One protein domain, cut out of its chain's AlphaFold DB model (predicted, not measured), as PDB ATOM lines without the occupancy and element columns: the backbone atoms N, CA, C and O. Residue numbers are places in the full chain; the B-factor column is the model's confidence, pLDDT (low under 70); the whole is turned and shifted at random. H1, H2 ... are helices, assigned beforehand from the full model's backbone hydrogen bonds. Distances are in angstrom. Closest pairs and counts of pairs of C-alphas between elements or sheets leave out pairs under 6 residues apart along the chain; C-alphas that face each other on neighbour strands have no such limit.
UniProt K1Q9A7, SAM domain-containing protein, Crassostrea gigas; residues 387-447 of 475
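What this domain is: This is residues 387 to 447 of the 475 residues of the protein "SAM domain-containing protein" of Crassostrea gigas (UniProt K1Q9A7). One long helix, H2, makes the longest axis, and two short helices, H1 and H3, sit side by side at its last residues. The link from H1 to H2 runs back along H2 to its far end, where residues 405 to 410 stick out. The 61 printed residues, with three named helices and no named strand, are all helix in class and loose, with a radius of gyration of the C-alphas of 13.1 A and spans of 40 by 21 by 17 A.

Where its parts are: H1, residues 392 to 398, is 9.9 A long and begins at C-alpha 392 (184.008, 143.467, 253.297). H2, residues 409 to 429, is 30.5 A long. H3, residues 438 to 446, is 12.2 A long and ends at C-alpha 446 (185.561, 148.639, 238.754).

How they stand to each other: H1 and H2 only just touch, with 3 pairs of C-alphas within 8 A, the closest Val 392 and Leu 425 at 6.3 A. Every O i to N i+4 pair is within hydrogen-bond range in H1, H2 and H3.

The domain as a whole: The printed part has no cut; residue 387 is under 70 in pLDDT.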
ATOM      1  N   SER A 387     199.378 143.421 248.626       62.81
ATOM      2  CA  SER A 387     199.269 142.140 249.336       62.81
ATOM      3  C   SER A 387     198.169 142.139 250.406       62.81
ATOM      4  O   SER A 387     197.963 141.127 251.085       62.81
ATOM      5  N   VAL A 388     197.458 143.260 250.574       70.62
ATOM      6  CA  VAL A 388     196.350 143.400 251.517       70.62
ATOM      7  C   VAL A 388     195.150 142.609 251.002       70.62
ATOM      8  O   VAL A 388     194.660 142.814 249.894       70.62
ATOM      9  N   LYS A 389     194.645 141.687 251.826       76.06
ATOM     10  CA  LYS A 389     193.420 140.948 251.513       76.06
ATOM     11  C   LYS A 389     192.228 141.901 251.580       76.06
ATOM     12  O   LYS A 389     191.934 142.428 252.651       76.06
ATOM     13  N   LEU A 390     191.529 142.064 250.456       81.69
ATOM     14  CA  LEU A 390     190.314 142.871 250.361       81.69
ATOM     15  C   LEU A 390     189.300 142.427 251.427       81.69
ATOM     16  O   LEU A 390     188.977 141.242 251.537       81.69
ATOM     17  N   THR A 391     188.798 143.374 252.220       86.62
ATOM     18  CA  THR A 391     187.828 143.090 253.289       86.62
ATOM     19  C   THR A 391     186.436 143.565 252.893       86.62
ATOM     20  O   THR A 391     186.284 144.483 252.092       86.62
ATOM     21  N   VAL A 392     185.392 142.992 253.503       86.12
ATOM     22  CA  VAL A 392     184.008 143.467 253.297       86.12
ATOM     23  C   VAL A 392     183.866 144.950 253.661       86.12
ATOM     24  O   VAL A 392     183.112 145.662 253.009       86.12
ATOM     25  N   LYS A 393     184.599 145.423 254.681       85.31
ATOM     26  CA  LYS A 393     184.564 146.826 255.107       85.31
ATOM     27  C   LYS A 393     185.184 147.749 254.057       85.31
ATOM     28  O   LYS A 393     184.560 148.752 253.732       85.31
ATOM     29  N   SER A 394     186.356 147.412 253.510       81.75
ATOM     30  CA  SER A 394     186.970 148.264 252.483       81.75
ATOM     31  C   SER A 394     186.173 148.227 251.175       81.75
ATOM     32  O   SER A 394     185.829 149.283 250.659       81.75
ATOM     33  N   LEU A 395     185.674 147.059 250.747       84.94
ATOM     34  CA  LEU A 395     184.761 146.960 249.598       84.94
ATOM     35  C   LEU A 395     183.480 147.804 249.763       84.94
ATOM     36  O   LEU A 395     183.048 148.446 248.812       84.94
ATOM     37  N   ILE A 396     182.879 147.845 250.957       85.75
ATOM     38  CA  ILE A 396     181.717 148.708 251.238       85.75
ATOM     39  C   ILE A 396     182.088 150.197 251.186       85.75
ATOM     40  O   ILE A 396     181.320 150.990 250.644       85.75
ATOM     41  N   ASN A 397     183.251 150.579 251.722       83.19
ATOM     42  CA  ASN A 397     183.728 151.961 251.682       83.19
ATOM     43  C   ASN A 397     183.997 152.419 250.236       83.19
ATOM     44  O   ASN A 397     183.535 153.489 249.842       83.19
ATOM     45  N   LEU A 398     184.678 151.589 249.435       82.19
ATOM     46  CA  LEU A 398     184.979 151.841 248.020       82.19
ATOM     47  C   LEU A 398     183.708 152.012 247.176       82.19
ATOM     48  O   LEU A 398     183.657 152.872 246.302       82.19
ATOM     49  N   LEU A 399     182.671 151.210 247.444       83.62
ATOM     50  CA  LEU A 399     181.411 151.225 246.692       83.62
ATOM     51  C   LEU A 399     180.382 152.258 247.193       83.62
ATOM     52  O   LEU A 399     179.260 152.256 246.691       83.62
ATOM     53  N   CYS A 400     180.753 153.105 248.167       82.00
ATOM     54  CA  CYS A 400     180.020 154.255 248.723       82.00
ATOM     55  C   CYS A 400     178.523 154.344 248.324       82.00
ATOM     56  O   CYS A 400     178.168 155.032 247.357       82.00
ATOM     57  N   PRO A 401     177.623 153.638 249.040       83.94
ATOM     58  CA  PRO A 401     176.230 153.509 248.635       83.94
ATOM     59  C   PRO A 401     175.491 154.848 248.731       83.94
ATOM     60  O   PRO A 401     175.373 155.447 249.803       83.94
ATOM     61  N   LYS A 402     174.951 155.296 247.596       85.12
ATOM     62  CA  LYS A 402     174.044 156.445 247.509       85.12
ATOM     63  C   LYS A 402     172.610 155.956 247.663       85.12
ATOM     64  O   LYS A 402     172.234 154.952 247.067       85.12
ATOM     65  N   PHE A 403     171.829 156.679 248.453       88.62
ATOM     66  CA  PHE A 403     170.470 156.309 248.823       88.62
ATOM     67  C   PHE A 403     169.519 157.498 248.676       88.62
ATOM     68  O   PHE A 403     169.950 158.649 248.771       88.62
ATOM     69  N   ALA A 404     168.229 157.213 248.518       85.94
ATOM     70  CA  ALA A 404     167.161 158.202 248.556       85.94
ATOM     71  C   ALA A 404     166.999 158.860 249.945       85.94
ATOM     72  O   ALA A 404     167.507 158.379 250.967       85.94
ATOM     73  N   GLU A 405     166.251 159.966 249.968       87.12
ATOM     74  CA  GLU A 405     165.960 160.755 251.169       87.12
ATOM     75  C   GLU A 405     165.345 159.920 252.304       87.12
ATOM     76  O   GLU A 405     164.608 158.947 252.090       87.12
ATOM     77  N   GLU A 406     165.655 160.306 253.542       83.81
ATOM     78  CA  GLU A 406     165.153 159.620 254.729       83.81
ATOM     79  C   GLU A 406     163.622 159.703 254.815       83.81
ATOM     80  O   GLU A 406     163.011 160.733 254.555       83.81
ATOM     81  N   GLY A 407     162.986 158.580 255.154       80.25
ATOM     82  CA  GLY A 407     161.525 158.455 255.182       80.25
ATOM     83  C   GLY A 407     160.878 158.028 253.857       80.25
ATOM     84  O   GLY A 407     159.751 157.535 253.891       80.25
ATOM     85  N   SER A 408     161.575 158.108 252.717       85.50
ATOM     86  CA  SER A 408     161.034 157.664 251.423       85.50
ATOM     87  C   SER A 408     160.731 156.154 251.384       85.50
ATOM     88  O   SER A 408     161.480 155.325 251.912       85.50
ATOM     89  N   ASN A 409     159.659 155.762 250.685       84.88
ATOM     90  CA  ASN A 409     159.374 154.350 250.399       84.88
ATOM     91  C   ASN A 409     160.494 153.704 249.562       84.88
ATOM     92  O   ASN A 409     160.845 152.549 249.805       84.88
ATOM     93  N   THR A 410     161.118 154.465 248.656       85.44
ATOM     94  CA  THR A 410     162.289 154.031 247.877       85.44
ATOM     95  C   THR A 410     163.449 153.671 248.806       85.44
ATOM     96  O   THR A 410     163.995 152.573 248.717       85.44
ATOM     97  N   ARG A 411     163.736 154.527 249.796       89.00
ATOM     98  CA  ARG A 411     164.789 154.320 250.800       89.00
ATOM     99  C   ARG A 411     164.589 153.043 251.620       89.00
ATOM    100  O   ARG A 411     165.559 152.364 251.954       89.00
ATOM    101  N   ARG A 412     163.339 152.668 251.926       86.62
ATOM    102  CA  ARG A 412     163.026 151.395 252.611       86.62
ATOM    103  C   ARG A 412     163.383 150.179 251.752       86.62
ATOM    104  O   ARG A 412     163.958 149.224 252.273       86.62
ATOM    105  N   TYR A 413     163.073 150.222 250.456       89.88
ATOM    106  CA  TYR A 413     163.425 149.154 249.521       89.88
ATOM    107  C   TYR A 413     164.944 149.061 249.312       89.88
ATOM    108  O   TYR A 413     165.515 147.984 249.476       89.88
ATOM    109  N   GLU A 414     165.613 150.190 249.067       92.06
ATOM    110  CA  GLU A 414     167.076 150.268 248.951       92.06
ATOM    111  C   GLU A 414     167.784 149.698 250.187       92.06
ATOM    112  O   GLU A 414     168.717 148.911 250.051       92.06
ATOM    113  N   ASN A 415     167.315 150.026 251.396       91.06
ATOM    114  CA  ASN A 415     167.865 149.483 252.640       91.06
ATOM    115  C   ASN A 415     167.710 147.955 252.728       91.06
ATOM    116  O   ASN A 415     168.619 147.279 253.206       91.06
ATOM    117  N   SER A 416     166.591 147.400 252.250       91.12
ATOM    118  CA  SER A 416     166.362 145.949 252.197       91.12
ATOM    119  C   SER A 416     167.320 145.259 251.215       91.12
ATOM    120  O   SER A 416     168.002 144.293 251.571       91.12
ATOM    121  N   VAL A 417     167.457 145.809 250.003       93.19
ATOM    122  CA  VAL A 417     168.388 145.311 248.974       93.19
ATOM    123  C   VAL A 417     169.841 145.420 249.449       93.19
ATOM    124  O   VAL A 417     170.607 144.465 249.329       93.19
ATOM    125  N   TYR A 418     170.219 146.538 250.070       92.31
ATOM    126  CA  TYR A 418     171.557 146.748 250.619       92.31
ATOM    127  C   TYR A 418     171.859 145.822 251.812       92.31
ATOM    128  O   TYR A 418     172.969 145.297 251.936       92.31
ATOM    129  N   ALA A 419     170.873 145.527 252.665       91.94
ATOM    130  CA  ALA A 419     171.014 144.522 253.720       91.94
ATOM    131  C   ALA A 419     171.240 143.109 253.141       91.94
ATOM    132  O   ALA A 419     172.097 142.370 253.634       91.94
ATOM    133  N   ALA A 420     170.540 142.749 252.059       92.94
ATOM    134  CA  ALA A 420     170.765 141.493 251.344       92.94
ATOM    135  C   ALA A 420     172.160 141.445 250.685       92.94
ATOM    136  O   ALA A 420     172.877 140.454 250.836       92.94
ATOM    137  N   PHE A 421     172.593 142.531 250.040       92.25
ATOM    138  CA  PHE A 421     173.920 142.649 249.424       92.25
ATOM    139  C   PHE A 421     175.057 142.557 250.455       92.25
ATOM    140  O   PHE A 421     175.968 141.744 250.310       92.25
ATOM    141  N   THR A 422     174.985 143.300 251.563       91.38
ATOM    142  CA  THR A 422     175.996 143.225 252.638       91.38
ATOM    143  C   THR A 422     175.988 141.885 253.382       91.38
ATOM    144  O   THR A 422     177.000 141.503 253.979       91.38
ATOM    145  N   LYS A 423     174.877 141.134 253.365       92.81
ATOM    146  CA  LYS A 423     174.850 139.729 253.798       92.81
ATOM    147  C   LYS A 423     175.576 138.833 252.788       92.81
ATOM    148  O   LYS A 423     176.435 138.058 253.202       92.81
ATOM    149  N   TYR A 424     175.309 138.985 251.491       92.44
ATOM    150  CA  TYR A 424     175.999 138.247 250.429       92.44
ATOM    151  C   TYR A 424     177.521 138.469 250.458       92.44
ATOM    152  O   TYR A 424     178.271 137.494 250.468       92.44
ATOM    153  N   LEU A 425     177.994 139.715 250.600       91.81
ATOM    154  CA  LEU A 425     179.426 140.012 250.749       91.81
ATOM    155  C   LEU A 425     180.056 139.304 251.962       91.81
ATOM    156  O   LEU A 425     181.173 138.800 251.868       91.81
ATOM    157  N   ARG A 426     179.341 139.214 253.093       90.69
ATOM    158  CA  ARG A 426     179.799 138.462 254.277       90.69
ATOM    159  C   ARG A 426     179.842 136.951 254.033       90.69
ATOM    160  O   ARG A 426     180.768 136.291 254.501       90.69
ATOM    161  N   GLU A 427     178.889 136.396 253.286       90.62
ATOM    162  CA  GLU A 427     178.906 134.981 252.895       90.62
ATOM    163  C   GLU A 427     180.097 134.667 251.972       90.62
ATOM    164  O   GLU A 427     180.835 133.718 252.251       90.62
ATOM    165  N   VAL A 428     180.342 135.507 250.958       91.06
ATOM    166  CA  VAL A 428     181.503 135.437 250.049       91.06
ATOM    167  C   VAL A 428     182.821 135.524 250.822       91.06
ATOM    168  O   VAL A 428     183.672 134.650 250.679       91.06
ATOM    169  N   ALA A 429     182.970 136.510 251.711       87.44
ATOM    170  CA  ALA A 429     184.165 136.669 252.544       87.44
ATOM    171  C   ALA A 429     184.436 135.464 253.460       87.44
ATOM    172  O   ALA A 429     185.586 135.145 253.743       87.44
ATOM    173  N   SER A 430     183.379 134.774 253.905       87.75
ATOM    174  CA  SER A 430     183.485 133.544 254.701       87.75
ATOM    175  C   SER A 430     183.723 132.270 253.875       87.75
ATOM    176  O   SER A 430     183.645 131.176 254.425       87.75
ATOM    177  N   GLY A 431     183.952 132.381 252.560       85.31
ATOM    178  CA  GLY A 431     184.173 131.237 251.667       85.31
ATOM    179  C   GLY A 431     182.924 130.391 251.384       85.31
ATOM    180  O   GLY A 431     183.014 129.364 250.720       85.31
ATOM    181  N   ARG A 432     181.734 130.811 251.837       87.38
ATOM    182  CA  ARG A 432     180.475 130.056 251.669       87.38
ATOM    183  C   ARG A 432     179.850 130.172 250.273       87.38
ATOM    184  O   ARG A 432     178.810 129.572 250.023       87.38
ATOM    185  N   ARG A 433     180.460 130.947 249.369       81.56
ATOM    186  CA  ARG A 433     179.971 131.230 248.005       81.56
ATOM    187  C   ARG A 433     181.041 130.995 246.927       81.56
ATOM    188  O   ARG A 433     181.104 131.733 245.949       81.56
ATOM    189  N   MET A 434     181.867 129.958 247.093       76.44
ATOM    190  CA  MET A 434     182.769 129.495 246.027       76.44
ATOM    191  C   MET A 434     181.972 129.215 244.734       76.44
ATOM    192  O   MET A 434     180.878 128.655 244.825       76.44
ATOM    193  N   PRO A 435     182.477 129.588 243.542       81.81
ATOM    194  CA  PRO A 435     183.836 130.066 243.257       81.81
ATOM    195  C   PRO A 435     184.048 131.587 243.397       81.81
ATOM    196  O   PRO A 435     185.145 132.056 243.111       81.81
ATOM    197  N   VAL A 436     183.033 132.364 243.795       86.88
ATOM    198  CA  VAL A 436     183.106 133.835 243.802       86.88
ATOM    199  C   VAL A 436     183.936 134.346 244.981       86.88
ATOM    200  O   VAL A 436     183.744 133.934 246.124       86.88
ATOM    201  N   THR A 437     184.831 135.295 244.707       89.12
ATOM    202  CA  THR A 437     185.691 135.984 245.683       89.12
ATOM    203  C   THR A 437     185.398 137.487 245.721       89.12
ATOM    204  O   THR A 437     184.899 138.056 244.751       89.12
ATOM    205  N   LEU A 438     185.748 138.168 246.821       86.69
ATOM    206  CA  LEU A 438     185.576 139.627 246.926       86.69
ATOM    207  C   LEU A 438     186.339 140.379 245.819       86.69
ATOM    208  O   LEU A 438     185.817 141.342 245.269       86.69
ATOM    209  N   ASN A 439     187.535 139.909 245.450       87.12
ATOM    210  CA  ASN A 439     188.351 140.495 244.384       87.12
ATOM    211  C   ASN A 439     187.674 140.400 243.007       87.12
ATOM    212  O   ASN A 439     187.798 141.326 242.212       87.12
ATOM    213  N   GLN A 440     186.933 139.321 242.727       86.56
ATOM    214  CA  GLN A 440     186.130 139.202 241.502       86.56
ATOM    215  C   GLN A 440     184.908 140.124 241.525       86.56
ATOM    216  O   GLN A 440     184.548 140.662 240.485       86.56
ATOM    217  N   ILE A 441     184.292 140.344 242.694       87.56
ATOM    218  CA  ILE A 441     183.192 141.312 242.838       87.56
ATOM    219  C   ILE A 441     183.703 142.736 242.591       87.56
ATOM    220  O   ILE A 441     183.074 143.476 241.841       87.56
ATOM    221  N   LEU A 442     184.859 143.108 243.155       85.94
ATOM    222  CA  LEU A 442     185.485 144.401 242.870       85.94
ATOM    223  C   LEU A 442     185.835 144.516 241.377       85.94
ATOM    224  O   LEU A 442     185.408 145.472 240.738       85.94
ATOM    225  N   GLN A 443     186.480 143.496 240.796       85.88
ATOM    226  CA  GLN A 443     186.844 143.480 239.375       85.88
ATOM    227  C   GLN A 443     185.629 143.587 238.444       85.88
ATOM    228  O   GLN A 443     185.724 144.231 237.405       85.88
ATOM    229  N   PHE A 444     184.491 142.998 238.812       86.31
ATOM    230  CA  PHE A 444     183.248 143.119 238.055       86.31
ATOM    231  C   PHE A 444     182.677 144.547 238.074       86.31
ATOM    232  O   PHE A 444     182.098 144.978 237.082       86.31
ATOM    233  N   VAL A 445     182.845 145.288 239.175       84.00
ATOM    234  CA  VAL A 445     182.291 146.646 239.327       84.00
ATOM    235  C   VAL A 445     183.245 147.741 238.833       84.00
ATOM    236  O   VAL A 445     182.785 148.736 238.283       84.00
ATOM    237  N   THR A 446     184.559 147.585 239.021       79.06
ATOM    238  CA  THR A 446     185.561 148.639 238.754       79.06
ATOM    239  C   THR A 446     186.572 148.284 237.661       79.06
ATOM    240  O   THR A 446     187.422 149.106 237.328       79.06
ATOM    241  N   GLY A 447     186.554 147.052 237.142       79.19
ATOM    242  CA  GLY A 447     187.607 146.511 236.272       79.19
ATOM    243  C   GLY A 447     188.888 146.088 237.012       79.19
ATOM    244  O   GLY A 447     189.706 145.359 236.446       79.19
TER     245      GLY A 447